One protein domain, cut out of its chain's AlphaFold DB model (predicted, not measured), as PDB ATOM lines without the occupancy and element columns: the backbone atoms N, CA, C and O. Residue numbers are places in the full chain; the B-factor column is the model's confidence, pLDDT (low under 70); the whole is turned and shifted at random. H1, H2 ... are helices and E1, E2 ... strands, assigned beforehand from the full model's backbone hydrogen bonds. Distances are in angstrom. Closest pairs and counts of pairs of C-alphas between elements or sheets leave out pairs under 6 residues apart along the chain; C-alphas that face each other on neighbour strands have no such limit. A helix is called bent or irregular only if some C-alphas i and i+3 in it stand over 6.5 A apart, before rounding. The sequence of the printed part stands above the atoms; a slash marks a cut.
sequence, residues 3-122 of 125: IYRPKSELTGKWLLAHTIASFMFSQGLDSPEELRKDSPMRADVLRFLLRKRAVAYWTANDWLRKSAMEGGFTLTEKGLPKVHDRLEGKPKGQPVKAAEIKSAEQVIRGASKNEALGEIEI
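This is residues 3 to 122 of the 125 residues of an uncharacterized protein of Paraburkholderia piptadeniae (UniProt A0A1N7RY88). One helix, H1, runs through the middle, and the other parts are set round it: H4 crosses it steeply, the sharply kinked H2 packs on it with residues 45 to 50, and H3 lies close by. Two small two-stranded antiparallel sheets, E1 with E4 and the hairpin of E2 and E3, lie well apart from each other, and H2 comes near both. The printed part has 120 residues with four named helices and four named strands, in the order E1 H1 H2 E2 E3 H3 H4 E4. The class is mixed, helices and strands; the whole is compact, with a radius of gyration of the C-alphas of 13.3 A and spans of 36 by 35 by 24 A.

Start at E1, residues 3 to 6, and look across to E4, residues 117 to 121, its antiparallel neighbour at 157 degrees; N 5 and O 118 are 2.9 A apart, within hydrogen-bond range. Next comes H1, residues 12 to 27. It touches H4, residues 98 to 108, at a steep tilt of 66 degrees, the same way; the closest C-alphas, of Ala 17 and Ile 101, are 4.6 A apart. H2, residues 43 to 60, has a kink of 109 degrees near residue 50 and is irregular, with C-alphas 49 and 52 9.1 A apart. With residues 45 to 50 alone it touches H1, closest at the C-alphas of Ser 22 and Leu 49, 6.1 A. Go on to the hairpin of E2, residues 64 to 66, and E3, residues 73 to 75, antiparallel at 147 degrees, where N 74 and O 65 are 2.8 A apart, within hydrogen-bond range. The closest C-alphas of H2 and E2, those of Trp 58 and Leu 64, are 5.4 A apart. H3, residues 79 to 87, is close to H1 but not clearly touching, with the C-alphas of Ile 20 and Val 83 closest at 7.0 A. The closest C-alphas of H4 and E1, those of Ile 108 and Tyr 4, are 4.6 A apart. E3 and E4 are apart. In H1 and H4 every O i to N i+4 pair is within hydrogen-bond range; in H2 11 of 14 are, in H3 4 of 5.

Find C-alpha 3 at (-32.142, -31.637, 14.176), where E1 begins. H1 runs 23.5 A from C-alpha 12 at (-30.056, -21.111, 33.608). H2 spans 16.1 A, H4 15.2 A, E4 13.1 A, H3 13.0 A and E1 10.8 A; E2 and E3 span 7.0 A each. E4 ends at C-alpha 121, (-36.481, -32.654, 9.571).

The C-alphas of Pro 91 and Glu 121 are the two farthest apart, at 38.4 A. The printed part has no cut. The link from H1 to H2, residues 28 to 42, is long. Mean pLDDT of the printed part is 86.4; look for values under 70 at residues 69 to 70, 89, 91 to 93 and 113 to 115.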
ATOM      1  N   ILE A   3     -32.653 -32.388  13.023       88.88
ATOM      2  CA  ILE A   3     -32.142 -31.637  14.176       88.88
ATOM      3  C   ILE A   3     -33.001 -31.924  15.397       88.88
ATOM      4  O   ILE A   3     -34.218 -32.103  15.302       88.88
ATOM      5  N   TYR A   4     -32.362 -31.924  16.557       89.31
ATOM      6  CA  TYR A   4     -32.996 -32.297  17.808       89.31
ATOM      7  C   TYR A   4     -32.959 -31.149  18.808       89.31
ATOM      8  O   TYR A   4     -32.151 -30.226  18.727       89.31
ATOM      9  N   ARG A   5     -33.860 -31.205  19.781       88.38
ATOM     10  CA  ARG A   5     -33.843 -30.323  20.949       88.38
ATOM     11  C   ARG A   5     -34.453 -31.030  22.158       88.38
ATOM     12  O   ARG A   5     -35.336 -31.875  21.978       88.38
ATOM     13  N   PRO A   6     -34.123 -30.623  23.386       87.44
ATOM     14  CA  PRO A   6     -34.799 -31.117  24.580       87.44
ATOM     15  C   PRO A   6     -36.301 -30.768  24.589       87.44
ATOM     16  O   PRO A   6     -36.706 -29.632  24.297       87.44
ATOM     17  N   LYS A   7     -37.158 -31.739  24.950       85.69
ATOM     18  CA  LYS A   7     -38.604 -31.506  25.156       85.69
ATOM     19  C   LYS A   7     -38.872 -30.648  26.391       85.69
ATOM     20  O   LYS A   7     -39.807 -29.843  26.378       85.69
ATOM     21  N   SER A   8     -38.051 -30.777  27.430       84.38
ATOM     22  CA  SER A   8     -38.118 -29.950  28.637       84.38
ATOM     23  C   SER A   8     -37.800 -28.480  28.337       84.38
ATOM     24  O   SER A   8     -37.100 -28.148  27.380       84.38
ATOM     25  N   GLU A   9     -38.363 -27.567  29.129       83.62
ATOM     26  CA  GLU A   9     -37.960 -26.159  29.085       83.62
ATOM     27  C   GLU A   9     -36.559 -26.016  29.690       83.62
ATOM     28  O   GLU A   9     -36.302 -26.487  30.798       83.62
ATOM     29  N   LEU A  10     -35.646 -25.378  28.952       85.31
ATOM     30  CA  LEU A  10     -34.287 -25.137  29.425       85.31
ATOM     31  C   LEU A  10     -34.235 -23.871  30.270       85.31
ATOM     32  O   LEU A  10     -34.869 -22.866  29.947       85.31
ATOM     33  N   THR A  11     -33.425 -23.898  31.321       84.50
ATOM     34  CA  THR A  11     -33.225 -22.765  32.229       84.50
ATOM     35  C   THR A  11     -31.742 -22.573  32.549       84.50
ATOM     36  O   THR A  11     -30.899 -23.420  32.234       84.50
ATOM     37  N   GLY A  12     -31.408 -21.422  33.140       86.62
ATOM     38  CA  GLY A  12     -30.056 -21.111  33.608       86.62
ATOM     39  C   GLY A  12     -28.983 -21.272  32.527       86.62
ATOM     40  O   GLY A  12     -29.185 -20.905  31.371       86.62
ATOM     41  N   LYS A  13     -27.839 -21.849  32.907       87.12
ATOM     42  CA  LYS A  13     -26.685 -22.039  32.011       87.12
ATOM     43  C   LYS A  13     -26.995 -22.906  30.799       87.12
ATOM     44  O   LYS A  13     -26.480 -22.639  29.720       87.12
ATOM     45  N   TRP A  14     -27.860 -23.904  30.959       85.94
ATOM     46  CA  TRP A  14     -28.198 -24.814  29.872       85.94
ATOM     47  C   TRP A  14     -28.972 -24.103  28.762       85.94
ATOM     48  O   TRP A  14     -28.645 -24.252  27.589       85.94
ATOM     49  N   LEU A  15     -29.916 -23.227  29.127       88.06
ATOM     50  CA  LEU A  15     -30.588 -22.352  28.163       88.06
ATOM     51  C   LEU A  15     -29.588 -21.466  27.409       88.06
ATOM     52  O   LEU A  15     -29.706 -21.296  26.194       88.06
ATOM     53  N   LEU A  16     -28.606 -20.896  28.111       90.06
ATOM     54  CA  LEU A  16     -27.597 -20.033  27.496       90.06
ATOM     55  C   LEU A  16     -26.689 -20.809  26.536       90.06
ATOM     56  O   LEU A  16     -26.478 -20.352  25.415       90.06
ATOM     57  N   ALA A  17     -26.204 -21.986  26.938       91.38
ATOM     58  CA  ALA A  17     -25.393 -22.859  26.096       91.38
ATOM     59  C   ALA A  17     -26.150 -23.282  24.835       91.38
ATOM     60  O   ALA A  17     -25.641 -23.139  23.726       91.38
ATOM     61  N   HIS A  18     -27.405 -23.708  24.996       92.12
ATOM     62  CA  HIS A  18     -28.246 -24.101  23.872       92.12
ATOM     63  C   HIS A  18     -28.570 -22.927  22.952       92.12
ATOM     64  O   HIS A  18     -28.652 -23.101  21.741       92.12
ATOM     65  N   THR A  19     -28.678 -21.714  23.498       93.56
ATOM     66  CA  THR A  19     -28.822 -20.495  22.696       93.56
ATOM     67  C   THR A  19     -27.624 -20.267  21.785       93.56
ATOM     68  O   THR A  19     -27.808 -20.046  20.591       93.56
ATOM     69  N   ILE A  20     -26.408 -20.347  22.328       93.88
ATOM     70  CA  ILE A  20     -25.181 -20.140  21.548       93.88
ATOM     71  C   ILE A  20     -25.028 -21.247  20.500       93.88
ATOM     72  O   ILE A  20     -24.848 -20.943  19.323       93.88
ATOM     73  N   ALA A  21     -25.217 -22.510  20.894       94.12
ATOM     74  CA  ALA A  21     -25.175 -23.646  19.974       94.12
ATOM     75  C   ALA A  21     -26.224 -23.527  18.853       94.12
ATOM     76  O   ALA A  21     -25.942 -23.855  17.706       94.12
ATOM     77  N   SER A  22     -27.415 -22.991  19.148       94.38
ATOM     78  CA  SER A  22     -28.450 -22.743  18.134       94.38
ATOM     79  C   SER A  22     -28.017 -21.702  17.104       94.38
ATOM     80  O   SER A  22     -28.313 -21.869  15.922       94.38
ATOM     81  N   PHE A  23     -27.333 -20.634  17.527       94.88
ATOM     82  CA  PHE A  23     -26.804 -19.632  16.599       94.88
ATOM     83  C   PHE A  23     -25.675 -20.196  15.746       94.88
ATOM     84  O   PHE A  23     -25.701 -19.995  14.536       94.88
ATOM     85  N   MET A  24     -24.739 -20.931  16.356       94.00
ATOM     86  CA  MET A  24     -23.651 -21.600  15.634       94.00
ATOM     87  C   MET A  24     -24.222 -22.519  14.558       94.00
ATOM     88  O   MET A  24     -23.942 -22.346  13.376       94.00
ATOM     89  N   PHE A  25     -25.130 -23.413  14.960       92.62
ATOM     90  CA  PHE A  25     -25.775 -24.354  14.056       92.62
ATOM     91  C   PHE A  25     -26.541 -23.642  12.932       92.62
ATOM     92  O   PHE A  25     -26.440 -24.025  11.770       92.62
ATOM     93  N   SER A  26     -27.275 -22.571  13.252       90.69
ATOM     94  CA  SER A  26     -28.058 -21.826  12.257       90.69
ATOM     95  C   SER A  26     -27.205 -21.018  11.272       90.69
ATOM     96  O   SER A  26     -27.722 -20.667  10.215       90.69
ATOM     97  N   GLN A  27     -25.948 -20.706  11.612       90.81
ATOM     98  CA  GLN A  27     -24.969 -20.071  10.718       90.81
ATOM     99  C   GLN A  27     -24.009 -21.084  10.061       90.81
ATOM    100  O   GLN A  27     -23.160 -20.675   9.277       90.81
ATOM    101  N   GLY A  28     -24.125 -22.384  10.369       89.81
ATOM    102  CA  GLY A  28     -23.221 -23.418   9.851       89.81
ATOM    103  C   GLY A  28     -21.798 -23.339  10.415       89.81
ATOM    104  O   GLY A  28     -20.845 -23.577   9.682       89.81
ATOM    105  N   LEU A  29     -21.659 -22.961  11.687       91.81
ATOM    106  CA  LEU A  29     -20.374 -22.754  12.360       91.81
ATOM    107  C   LEU A  29     -20.095 -23.853  13.386       91.81
ATOM    108  O   LEU A  29     -21.018 -24.329  14.054       91.81
ATOM    109  N   ASP A  30     -18.816 -24.178  13.567       88.50
ATOM    110  CA  ASP A  30     -18.359 -25.196  14.524       88.50
ATOM    111  C   ASP A  30     -17.754 -24.578  15.795       88.50
ATOM    112  O   ASP A  30     -17.561 -25.267  16.800       88.50
ATOM    113  N   SER A  31     -17.501 -23.265  15.795       89.25
ATOM    114  CA  SER A  31     -17.000 -22.526  16.955       89.25
ATOM    115  C   SER A  31     -17.870 -21.299  17.283       89.25
ATOM    116  O   SER A  31     -18.329 -20.586  16.385       89.25
ATOM    117  N   PRO A  32     -18.123 -21.012  18.579       89.69
ATOM    118  CA  PRO A  32     -18.883 -19.831  18.984       89.69
ATOM    119  C   PRO A  32     -18.138 -18.517  18.709       89.69
ATOM    120  O   PRO A  32     -18.777 -17.474  18.582       89.69
ATOM    121  N   GLU A  33     -16.809 -18.548  18.596       90.06
ATOM    122  CA  GLU A  33     -15.976 -17.400  18.233       90.06
ATOM    123  C   GLU A  33     -16.156 -16.975  16.767       90.06
ATOM    124  O   GLU A  33     -15.892 -15.826  16.422       90.06
ATOM    125  N   GLU A  34     -16.644 -17.874  15.909       92.62
ATOM    126  CA  GLU A  34     -16.883 -17.604  14.489       92.62
ATOM    127  C   GLU A  34     -18.211 -16.884  14.224       92.62
ATOM    128  O   GLU A  34     -18.464 -16.484  13.085       92.62
ATOM    129  N   LEU A  35     -19.064 -16.723  15.246       93.75
ATOM    130  CA  LEU A  35     -20.380 -16.098  15.116       93.75
ATOM    131  C   LEU A  35     -20.267 -14.680  14.561       93.75
ATOM    132  O   LEU A  35     -19.506 -13.850  15.056       93.75
ATOM    133  N   ARG A  36     -21.079 -14.377  13.545       93.62
ATOM    134  CA  ARG A  36     -21.043 -13.079  12.864       93.62
ATOM    135  C   ARG A  36     -22.355 -12.330  13.034       93.62
ATOM    136  O   ARG A  36     -23.439 -12.923  13.032       93.62
ATOM    137  N   LYS A  37     -22.249 -11.002  13.144       93.56
ATOM    138  CA  LYS A  37     -23.395 -10.104  12.972       93.56
ATOM    139  C   LYS A  37     -23.841 -10.117  11.513       93.56
ATOM    140  O   LYS A  37     -23.046 -10.427  10.632       93.56
ATOM    141  N   ASP A  38     -25.113  -9.812  11.285       91.50
ATOM    142  CA  ASP A  38     -25.733  -9.699   9.956       91.50
ATOM    143  C   ASP A  38     -25.700 -10.974   9.088       91.50
ATOM    144  O   ASP A  38     -26.288 -10.994   8.009       91.50
ATOM    145  N   SER A  39     -25.114 -12.069   9.584       91.25
ATOM    146  CA  SER A  39     -25.165 -13.379   8.943       91.25
ATOM    147  C   SER A  39     -26.576 -13.974   9.061       91.25
ATOM    148  O   SER A  39     -27.119 -14.033  10.177       91.25
ATOM    149  N   PRO A  40     -27.200 -14.373   7.937       91.06
ATOM    150  CA  PRO A  40     -28.552 -14.911   7.929       91.06
ATOM    151  C   PRO A  40     -28.624 -16.252   8.662       91.06
ATOM    152  O   PRO A  40     -27.845 -17.168   8.427       91.06
ATOM    153  N   MET A  41     -29.611 -16.366   9.547       91.62
ATOM    154  CA  MET A  41     -29.988 -17.591  10.242       91.62
ATOM    155  C   MET A  41     -31.408 -17.978   9.852       91.62
ATOM    156  O   MET A  41     -32.339 -17.167   9.924       91.62
ATOM    157  N   ARG A  42     -31.594 -19.245   9.496       87.12
ATOM    158  CA  ARG A  42     -32.898 -19.806   9.144       87.12
ATOM    159  C   ARG A  42     -33.910 -19.685  10.289       87.12
ATOM    160  O   ARG A  42     -33.656 -20.103  11.419       87.12
ATOM    161  N   ALA A  43     -35.074 -19.095  10.012       87.50
ATOM    162  CA  ALA A  43     -36.056 -18.788  11.054       87.50
ATOM    163  C   ALA A  43     -36.799 -20.011  11.598       87.50
ATOM    164  O   ALA A  43     -37.152 -20.022  12.776       87.50
ATOM    165  N   ASP A  44     -37.068 -21.002  10.759       86.56
ATOM    166  CA  ASP A  44     -37.647 -22.292  11.137       86.56
ATOM    167  C   ASP A  44     -36.725 -23.047  12.107       86.56
ATOM    168  O   ASP A  44     -37.155 -23.381  13.214       86.56
ATOM    169  N   VAL A  45     -35.443 -23.184  11.750       88.44
ATOM    170  CA  VAL A  45     -34.394 -23.794  12.584       88.44
ATOM    171  C   VAL A  45     -34.293 -23.073  13.924       88.44
ATOM    172  O   VAL A  45     -34.427 -23.685  14.986       88.44
ATOM    173  N   LEU A  46     -34.144 -21.746  13.894       89.75
ATOM    174  CA  LEU A  46     -33.967 -20.967  15.110       89.75
ATOM    175  C   LEU A  46     -35.200 -21.041  16.024       89.75
ATOM    176  O   LEU A  46     -35.070 -21.206  17.233       89.75
ATOM    177  N   ARG A  47     -36.418 -20.955  15.473       89.44
ATOM    178  CA  ARG A  47     -37.655 -21.054  16.269       89.44
ATOM    179  C   ARG A  47     -37.837 -22.432  16.882       89.44
ATOM    180  O   ARG A  47     -38.364 -22.515  17.996       89.44
ATOM    181  N   PHE A  48     -37.429 -23.486  16.181       89.88
ATOM    182  CA  PHE A  48     -37.441 -24.832  16.727       89.88
ATOM    183  C   PHE A  48     -36.459 -24.943  17.900       89.88
ATOM    184  O   PHE A  48     -36.892 -25.231  19.020       89.88
ATOM    185  N   LEU A  49     -35.180 -24.629  17.679       90.12
ATOM    186  CA  LEU A  49     -34.116 -24.813  18.670       90.12
ATOM    187  C   LEU A  49     -34.273 -23.893  19.892       90.12
ATOM    188  O   LEU A  49     -34.314 -24.362  21.028       90.12
ATOM    189  N   LEU A  50     -34.455 -22.587  19.671       86.69
ATOM    190  CA  LEU A  50     -34.518 -21.587  20.743       86.69
ATOM    191  C   LEU A  50     -35.898 -21.420  21.383       86.69
ATOM    192  O   LEU A  50     -36.008 -20.830  22.456       86.69
ATOM    193  N   ARG A  51     -36.959 -21.941  20.758       87.31
ATOM    194  CA  ARG A  51     -38.367 -21.654  21.091       87.31
ATOM    195  C   ARG A  51     -38.749 -20.187  20.863       87.31
ATOM    196  O   ARG A  51     -37.952 -19.253  20.944       87.31
ATOM    197  N   LYS A  52     -40.050 -19.963  20.656       87.25
ATOM    198  CA  LYS A  52     -40.631 -18.632  20.407       87.25
ATOM    199  C   LYS A  52     -40.301 -17.614  21.509       87.25
ATOM    200  O   LYS A  52     -40.058 -16.454  21.196       87.25
ATOM    201  N   ARG A  53     -40.275 -18.040  22.778       87.69
ATOM    202  CA  ARG A  53     -40.022 -17.158  23.931       87.69
ATOM    203  C   ARG A  53     -38.600 -16.595  23.935       87.69
ATOM    204  O   ARG A  53     -38.447 -15.392  24.121       87.69
ATOM    205  N   ALA A  54     -37.578 -17.423  23.701       88.75
ATOM    206  CA  ALA A  54     -36.200 -16.937  23.675       88.75
ATOM    207  C   ALA A  54     -35.957 -16.049  22.451       88.75
ATOM    208  O   ALA A  54     -35.394 -14.969  22.597       88.75
ATOM    209  N   VAL A  55     -36.468 -16.433  21.273       90.81
ATOM    210  CA  VAL A  55     -36.405 -15.584  20.070       90.81
ATOM    211  C   VAL A  55     -37.034 -14.212  20.338       90.81
ATOM    212  O   VAL A  55     -36.410 -13.189  20.074       90.81
ATOM    213  N   ALA A  56     -38.232 -14.172  20.931       91.12
ATOM    214  CA  ALA A  56     -38.901 -12.917  21.270       91.12
ATOM    215  C   ALA A  56     -38.099 -12.073  22.273       91.12
ATOM    216  O   ALA A  56     -37.994 -10.864  22.090       91.12
ATOM    217  N   TYR A  57     -37.504 -12.694  23.295       92.00
ATOM    218  CA  TYR A  57     -36.652 -11.999  24.262       92.00
ATOM    219  C   TYR A  57     -35.428 -11.361  23.593       92.00
ATOM    220  O   TYR A  57     -35.154 -10.182  23.808       92.00
ATOM    221  N   TRP A  58     -34.720 -12.103  22.741       94.06
ATOM    222  CA  TRP A  58     -33.563 -11.583  22.011       94.06
ATOM    223  C   TRP A  58     -33.934 -10.450  21.053       94.06
ATOM    224  O   TRP A  58     -33.206  -9.462  20.956       94.06
ATOM    225  N   THR A  59     -35.083 -10.555  20.383       93.94
ATOM    226  CA  THR A  59     -35.585  -9.486  19.515       93.94
ATOM    227  C   THR A  59     -36.026  -8.253  20.297       93.94
ATOM    228  O   THR A  59     -35.696  -7.143  19.896       93.94
ATOM    229  N   ALA A  60     -36.701  -8.415  21.438       94.88
ATOM    230  CA  ALA A  60     -37.121  -7.294  22.282       94.88
ATOM    231  C   ALA A  60     -35.933  -6.498  22.856       94.88
ATOM    232  O   ALA A  60     -36.062  -5.304  23.099       94.88
ATOM    233  N   ASN A  61     -34.778  -7.146  23.042       94.19
ATOM    234  CA  ASN A  61     -33.543  -6.499  23.494       94.19
ATOM    235  C   ASN A  61     -32.673  -5.951  22.346       94.19
ATOM    236  O   ASN A  61     -31.550  -5.516  22.597       94.19
ATOM    237  N   ASP A  62     -33.156  -5.975  21.099       95.19
ATOM    238  CA  ASP A  62     -32.404  -5.522  19.918       95.19
ATOM    239  C   ASP A  62     -31.081  -6.288  19.706       95.19
ATOM    240  O   ASP A  62     -30.104  -5.764  19.173       95.19
ATOM    241  N   TRP A  63     -31.025  -7.551  20.140       95.50
ATOM    242  CA  TRP A  63     -29.872  -8.445  19.950       95.50
ATOM    243  C   TRP A  63     -30.035  -9.363  18.735       95.50
ATOM    244  O   TRP A  63     -29.060  -9.877  18.191       95.50
ATOM    245  N   LEU A  64     -31.274  -9.567  18.297       94.94
ATOM    246  CA  LEU A  64     -31.623 -10.406  17.159       94.94
ATOM    247  C   LEU A  64     -32.692  -9.696  16.328       94.94
ATOM    248  O   LEU A  64     -33.787  -9.448  16.835       94.94
ATOM    249  N   ARG A  65     -32.428  -9.406  15.053       94.44
ATOM    250  CA  ARG A  65     -33.434  -8.811  14.156       94.44
ATOM    251  C   ARG A  65     -33.914  -9.824  13.129       94.44
ATOM    252  O   ARG A  65     -33.218 -10.788  12.829       94.44
ATOM    253  N   LYS A  66     -35.101  -9.598  12.566       91.00
ATOM    254  CA  LYS A  66     -35.541 -10.336  11.375       91.00
ATOM    255  C   LYS A  66     -34.730  -9.873  10.165       91.00
ATOM    256  O   LYS A  66     -34.599  -8.667   9.956       91.00
ATOM    257  N   SER A  67     -34.211 -10.820   9.390       83.50
ATOM    258  CA  SER A  67     -33.560 -10.540   8.111       83.50
ATOM    259  C   SER A  67     -34.600 -10.057   7.103       83.50
ATOM    260  O   SER A  67     -35.687 -10.631   7.011       83.50
ATOM    261  N   ALA A  68     -34.264  -9.010   6.349       71.94
ATOM    262  CA  ALA A  68     -35.144  -8.450   5.328       71.94
ATOM    263  C   ALA A  68     -35.220  -9.322   4.065       71.94
ATOM    264  O   ALA A  68     -36.226  -9.273   3.367       71.94
ATOM    265  N   MET A  69     -34.180 -10.110   3.776       61.69
ATOM    266  CA  MET A  69     -34.050 -10.765   2.471       61.69
ATOM    267  C   MET A  69     -34.626 -12.183   2.414       61.69
ATOM    268  O   MET A  69     -34.976 -12.628   1.330       61.69
ATOM    269  N   GLU A  70     -34.780 -12.889   3.540       63.16
ATOM    270  CA  GLU A  70     -35.077 -14.339   3.492       63.16
ATOM    271  C   GLU A  70     -35.963 -14.846   4.642       63.16
ATOM    272  O   GLU A  70     -35.983 -16.029   4.971       63.16
ATOM    273  N   GLY A  71     -36.680 -13.955   5.337       73.00
ATOM    274  CA  GLY A  71     -37.561 -14.354   6.446       73.00
ATOM    275  C   GLY A  71     -36.839 -14.962   7.662       73.00
ATOM    276  O   GLY A  71     -37.505 -15.439   8.583       73.00
ATOM    277  N   GLY A  72     -35.502 -14.921   7.668       88.06
ATOM    278  CA  GLY A  72     -34.606 -15.396   8.720       88.06
ATOM    279  C   GLY A  72     -34.409 -14.415   9.878       88.06
ATOM    280  O   GLY A  72     -35.128 -13.425  10.032       88.06
ATOM    281  N   PHE A  73     -33.388 -14.670  10.689       93.50
ATOM    282  CA  PHE A  73     -32.902 -13.775  11.737       93.50
ATOM    283  C   PHE A  73     -31.423 -13.454  11.532       93.50
ATOM    284  O   PHE A  73     -30.702 -14.246  10.944       93.50
ATOM    285  N   THR A  74     -30.955 -12.324  12.052       94.88
ATOM    286  CA  THR A  74     -29.525 -12.003  12.130       94.88
ATOM    287  C   THR A  74     -29.181 -11.491  13.521       94.88
ATOM    288  O   THR A  74     -29.995 -10.820  14.170       94.88
ATOM    289  N   LEU A  75     -27.976 -11.816  13.997       94.94
ATOM    290  CA  LEU A  75     -27.414 -11.149  15.170       94.94
ATOM    291  C   LEU A  75     -27.150  -9.687  14.816       94.94
ATOM    292  O   LEU A  75     -26.583  -9.392  13.764       94.94
ATOM    293  N   THR A  76     -27.563  -8.778  15.692       95.31
ATOM    294  CA  THR A  76     -27.289  -7.348  15.523       95.31
ATOM    295  C   THR A  76     -25.891  -7.003  16.030       95.31
ATOM    296  O   THR A  76     -25.233  -7.790  16.717       95.31
ATOM    297  N   GLU A  77     -25.471  -5.765  15.783       93.69
ATOM    298  CA  GLU A  77     -24.265  -5.185  16.378       93.69
ATOM    299  C   GLU A  77     -24.265  -5.197  17.915       93.69
ATOM    300  O   GLU A  77     -23.204  -5.273  18.524       93.69
ATOM    301  N   LYS A  78     -25.440  -5.190  18.558       93.44
ATOM    302  CA  LYS A  78     -25.567  -5.317  20.020       93.44
ATOM    303  C   LYS A  78     -25.632  -6.771  20.479       93.44
ATOM    304  O   LYS A  78     -25.216  -7.082  21.593       93.44
ATOM    305  N   GLY A  79     -26.177  -7.655  19.646       92.69
ATOM    306  CA  GLY A  79     -26.368  -9.059  19.987       92.69
ATOM    307  C   GLY A  79     -25.086  -9.870  19.990       92.69
ATOM    308  O   GLY A  79     -24.889 -10.674  20.900       92.69
ATOM    309  N   LEU A  80     -24.195  -9.630  19.026       93.06
ATOM    310  CA  LEU A  80     -22.919 -10.342  18.956       93.06
ATOM    311  C   LEU A  80     -22.054 -10.113  20.218       93.06
ATOM    312  O   LEU A  80     -21.660 -11.100  20.843       93.06
ATOM    313  N   PRO A  81     -21.858  -8.873  20.713       90.69
ATOM    314  CA  PRO A  81     -21.214  -8.642  22.005       90.69
ATOM    315  C   PRO A  81     -21.883  -9.368  23.174       90.69
ATOM    316  O   PRO A  81     -21.191  -9.789  24.091       90.69
ATOM    317  N   LYS A  82     -23.208  -9.575  23.160       89.75
ATOM    318  CA  LYS A  82     -23.886 -10.360  24.209       89.75
ATOM    319  C   LYS A  82     -23.619 -11.847  24.150       89.75
ATOM    320  O   LYS A  82     -23.701 -12.500  25.191       89.75
ATOM    321  N   VAL A  83     -23.285 -12.376  22.981       90.00
ATOM    322  CA  VAL A  83     -22.726 -13.721  22.887       90.00
ATOM    323  C   VAL A  83     -21.323 -13.732  23.493       90.00
ATOM    324  O   VAL A  83     -21.076 -14.524  24.397       90.00
ATOM    325  N   HIS A  84     -20.444 -12.807  23.098       87.38
ATOM    326  CA  HIS A  84     -19.078 -12.745  23.634       87.38
ATOM    327  C   HIS A  84     -19.028 -12.499  25.148       87.38
ATOM    328  O   HIS A  84     -18.287 -13.184  25.841       87.38
ATOM    329  N   ASP A  85     -19.884 -11.632  25.701       86.50
ATOM    330  CA  ASP A  85     -19.989 -11.395  27.148       86.50
ATOM    331  C   ASP A  85     -20.259 -12.698  27.929       86.50
ATOM    332  O   ASP A  85     -19.777 -12.862  29.055       86.50
ATOM    333  N   ARG A  86     -21.026 -13.630  27.340       84.88
ATOM    334  CA  ARG A  86     -21.318 -14.951  27.924       84.88
ATOM    335  C   ARG A  86     -20.124 -15.896  27.832       84.88
ATOM    336  O   ARG A  86     -19.906 -16.653  28.775       84.88
ATOM    337  N   LEU A  87     -19.371 -15.849  26.733       84.75
ATOM    338  CA  LEU A  87     -18.172 -16.673  26.524       84.75
ATOM    339  C   LEU A  87     -17.010 -16.215  27.417       84.75
ATOM    340  O   LEU A  87     -16.327 -17.033  28.023       84.75
ATOM    341  N   GLU A  88     -16.827 -14.902  27.547       81.50
ATOM    342  CA  GLU A  88     -15.746 -14.277  28.321       81.50
ATOM    343  C   GLU A  88     -16.047 -14.203  29.826       81.50
ATOM    344  O   GLU A  88     -15.185 -13.843  30.625       81.50
ATOM    345  N   GLY A  89     -17.281 -14.515  30.235       69.56
ATOM    346  CA  GLY A  89     -17.699 -14.483  31.634       69.56
ATOM    347  C   GLY A  89     -17.652 -13.099  32.276       69.56
ATOM    348  O   GLY A  89     -17.428 -12.978  33.483       69.56
ATOM    349  N   LYS A  90     -17.892 -12.048  31.482       70.69
ATOM    350  CA  LYS A  90     -17.909 -10.663  31.960       70.69
ATOM    351  C   LYS A  90     -18.971 -10.447  33.053       70.69
ATOM    352  O   LYS A  90     -19.996 -11.141  33.078       70.69
ATOM    353  N   PRO A  91     -18.788  -9.455  33.948       46.81
ATOM    354  CA  PRO A  91     -19.779  -9.112  34.966       46.81
ATOM    355  C   PRO A  91     -21.152  -8.871  34.320       46.81
ATOM    356  O   PRO A  91     -21.268  -8.074  33.394       46.81
ATOM    357  N   LYS A  92     -22.193  -9.552  34.822       62.28
ATOM    358  CA  LYS A  92     -23.580  -9.595  34.291       62.28
ATOM    359  C   LYS A  92     -23.818 -10.491  33.061       62.28
ATOM    360  O   LYS A  92     -24.972 -10.662  32.680       62.28
ATOM    361  N   GLY A  93     -22.785 -11.107  32.485       60.50
ATOM    362  CA  GLY A  93     -22.891 -11.944  31.286       60.50
ATOM    363  C   GLY A  93     -23.570 -13.302  31.486       60.50
ATOM    364  O   GLY A  93     -24.042 -13.857  30.510       60.50
ATOM    365  N   GLN A  94     -23.678 -13.812  32.722       72.50
ATOM    366  CA  GLN A  94     -23.992 -15.225  33.013       72.50
ATOM    367  C   GLN A  94     -23.076 -16.173  32.198       72.50
ATOM    368  O   GLN A  94     -23.429 -16.573  31.090       72.50
ATOM    369  N   PRO A  95     -21.879 -16.514  32.716       81.56
ATOM    370  CA  PRO A  95     -20.863 -17.241  31.959       81.56
ATOM    371  C   PRO A  95     -21.335 -18.620  31.493       81.56
ATOM    372  O   PRO A  95     -21.976 -19.349  32.259       81.56
ATOM    373  N   VAL A  96     -20.923 -18.993  30.281       85.06
ATOM    374  CA  VAL A  96     -21.090 -20.334  29.706       85.06
ATOM    375  C   VAL A  96     -19.732 -20.868  29.264       85.06
ATOM    376  O   VAL A  96     -18.979 -20.183  28.579       85.06
ATOM    377  N   LYS A  97     -19.413 -22.106  29.644       87.31
ATOM    378  CA  LYS A  97     -18.168 -22.783  29.265       87.31
ATOM    379  C   LYS A  97     -18.294 -23.440  27.889       87.31
ATOM    380  O   LYS A  97     -19.341 -23.989  27.553       87.31
ATOM    381  N   ALA A  98     -17.183 -23.533  27.158       86.31
ATOM    382  CA  ALA A  98     -17.114 -24.246  25.876       86.31
ATOM    383  C   ALA A  98     -17.634 -25.697  25.956       86.31
ATOM    384  O   ALA A  98     -18.319 -26.167  25.052       86.31
ATOM    385  N   ALA A  99     -17.390 -26.397  27.070       88.00
ATOM    386  CA  ALA A  99     -17.901 -27.753  27.292       88.00
ATOM    387  C   ALA A  99     -19.442 -27.826  27.359       88.00
ATOM    388  O   ALA A  99     -20.032 -28.809  26.909       88.00
ATOM    389  N   GLU A 100     -20.100 -26.791  27.890       90.56
ATOM    390  CA  GLU A 100     -21.565 -26.712  27.968       90.56
ATOM    391  C   GLU A 100     -22.150 -26.466  26.571       90.56
ATOM    392  O   GLU A 100     -23.119 -27.116  26.187       90.56
ATOM    393  N   ILE A 101     -21.511 -25.594  25.781       91.56
ATOM    394  CA  ILE A 101     -21.888 -25.323  24.383       91.56
ATOM    395  C   ILE A 101     -21.719 -26.584  23.532       91.56
ATOM    396  O   ILE A 101     -22.646 -26.965  22.826       91.56
ATOM    397  N   LYS A 102     -20.587 -27.284  23.662       90.75
ATOM    398  CA  LYS A 102     -20.328 -28.543  22.949       90.75
ATOM    399  C   LYS A 102     -21.348 -29.627  23.299       90.75
ATOM    400  O   LYS A 102     -21.827 -30.335  22.421       90.75
ATOM    401  N   SER A 103     -21.714 -29.744  24.574       90.12
ATOM    402  CA  SER A 103     -22.760 -30.685  24.999       90.12
ATOM    403  C   SER A 103     -24.118 -30.322  24.384       90.12
ATOM    404  O   SER A 103     -24.824 -31.189  23.875       90.12
ATOM    405  N   ALA A 104     -24.467 -29.033  24.372       91.06
ATOM    406  CA  ALA A 104     -25.677 -28.535  23.728       91.06
ATOM    407  C   ALA A 104     -25.684 -28.795  22.211       91.06
ATOM    408  O   ALA A 104     -26.710 -29.192  21.664       91.06
ATOM    409  N   GLU A 105     -24.553 -28.613  21.538       91.75
ATOM    410  CA  GLU A 105     -24.385 -28.899  20.114       91.75
ATOM    411  C   GLU A 105     -24.564 -30.394  19.805       91.75
ATOM    412  O   GLU A 105     -25.291 -30.758  18.881       91.75
ATOM    413  N   GLN A 106     -23.968 -31.277  20.613       90.50
ATOM    414  CA  GLN A 106     -24.145 -32.727  20.484       90.50
ATOM    415  C   GLN A 106     -25.612 -33.143  20.615       90.50
ATOM    416  O   GLN A 106     -26.055 -34.043  19.901       90.50
ATOM    417  N   VAL A 107     -26.373 -32.482  21.491       89.94
ATOM    418  CA  VAL A 107     -27.825 -32.677  21.574       89.94
ATOM    419  C   VAL A 107     -28.496 -32.245  20.274       89.94
ATOM    420  O   VAL A 107     -29.245 -33.039  19.718       89.94
ATOM    421  N   ILE A 108     -28.196 -31.052  19.745       90.88
ATOM    422  CA  ILE A 108     -28.801 -30.544  18.497       90.88
ATOM    423  C   ILE A 108     -28.561 -31.492  17.319       90.88
ATOM    424  O   ILE A 108     -29.467 -31.735  16.521       90.88
ATOM    425  N   ARG A 109     -27.359 -32.069  17.237       89.19
ATOM    426  CA  ARG A 109     -26.963 -33.020  16.188       89.19
ATOM    427  C   ARG A 109     -27.449 -34.458  16.431       89.19
ATOM    428  O   ARG A 109     -27.189 -35.323  15.602       89.19
ATOM    429  N   GLY A 110     -28.122 -34.740  17.550       84.38
ATOM    430  CA  GLY A 110     -28.618 -36.083  17.887       84.38
ATOM    431  C   GLY A 110     -27.536 -37.073  18.333       84.38
ATOM    432  O   GLY A 110     -27.782 -38.276  18.396       84.38
ATOM    433  N   ALA A 111     -26.336 -36.590  18.659       82.75
ATOM    434  CA  ALA A 111     -25.220 -37.414  19.125       82.75
ATOM    435  C   ALA A 111     -25.356 -37.832  20.604       82.75
ATOM    436  O   ALA A 111     -24.673 -38.752  21.050       82.75
ATOM    437  N   SER A 112     -26.244 -37.181  21.366       73.31
ATOM    438  CA  SER A 112     -26.544 -37.518  22.763       73.31
ATOM    439  C   SER A 112     -27.953 -38.102  22.896       73.31
ATOM    440  O   SER A 112     -28.927 -37.470  22.496       73.31
ATOM    441  N   LYS A 113     -28.068 -39.306  23.478       58.06
ATOM    442  CA  LYS A 113     -29.336 -40.055  23.629       58.06
ATOM    443  C   LYS A 113     -30.004 -39.910  25.007       58.06
ATOM    444  O   LYS A 113     -30.985 -40.592  25.276       58.06
ATOM    445  N   ASN A 114     -29.481 -39.053  25.886       56.06
ATOM    446  CA  ASN A 114     -29.851 -39.051  27.310       56.06
ATOM    447  C   ASN A 114     -31.022 -38.134  27.700       56.06
ATOM    448  O   ASN A 114     -31.332 -38.021  28.883       56.06
ATOM    449  N   GLU A 115     -31.712 -37.507  26.748       63.19
ATOM    450  CA  GLU A 115     -32.854 -36.638  27.045       63.19
ATOM    451  C   GLU A 115     -34.074 -37.024  26.201       63.19
ATOM    452  O   GLU A 115     -33.948 -37.574  25.110       63.19
ATOM    453  N   ALA A 116     -35.284 -36.734  26.686       73.19
ATOM    454  CA  ALA A 116     -36.473 -36.827  25.848       73.19
ATOM    455  C   ALA A 116     -36.396 -35.721  24.780       73.19
ATOM    456  O   ALA A 116     -36.628 -34.550  25.087       73.19
ATOM    457  N   LEU A 117     -36.049 -36.082  23.541       81.06
ATOM    458  CA  LEU A 117     -35.818 -35.135  22.445       81.06
ATOM    459  C   LEU A 117     -37.057 -34.961  21.565       81.06
ATOM    460  O   LEU A 117     -37.771 -35.916  21.266       81.06
ATOM    461  N   GLY A 118     -37.327 -33.720  21.170       77.38
ATOM    462  CA  GLY A 118     -38.142 -33.425  19.998       77.38
ATOM    463  C   GLY A 118     -37.238 -33.310  18.777       77.38
ATOM    464  O   GLY A 118     -36.093 -32.879  18.908       77.38
ATOM    465  N   GLU A 119     -37.768 -33.644  17.609       84.62
ATOM    466  CA  GLU A 119     -37.041 -33.623  16.341       84.62
ATOM    467  C   GLU A 119     -37.810 -32.835  15.281       84.62
ATOM    468  O   GLU A 119     -39.033 -32.683  15.360       84.62
ATOM    469  N   ILE A 120     -37.076 -32.296  14.315       83.88
ATOM    470  CA  ILE A 120     -37.626 -31.751  13.078       83.88
ATOM    471  C   ILE A 120     -36.669 -32.098  11.939       83.88
ATOM    472  O   ILE A 120     -35.446 -32.043  12.093       83.88
ATOM    473  N   GLU A 121     -37.235 -32.469  10.800       83.81
ATOM    474  CA  GLU A 121     -36.481 -32.654   9.571       83.81
ATOM    475  C   GLU A 121     -36.317 -31.307   8.864       83.81
ATOM    476  O   GLU A 121     -37.275 -30.548   8.707       83.81
ATOM    477  N   ILE A 122     -35.080 -30.991   8.489       79.19
ATOM    478  CA  ILE A 122     -34.727 -29.789   7.740       79.19
ATOM    479  C   ILE A 122     -34.034 -30.174   6.438       79.19
ATOM    480  O   ILE A 122     -33.058 -30.930   6.433       79.19
TER     481      ILE A 122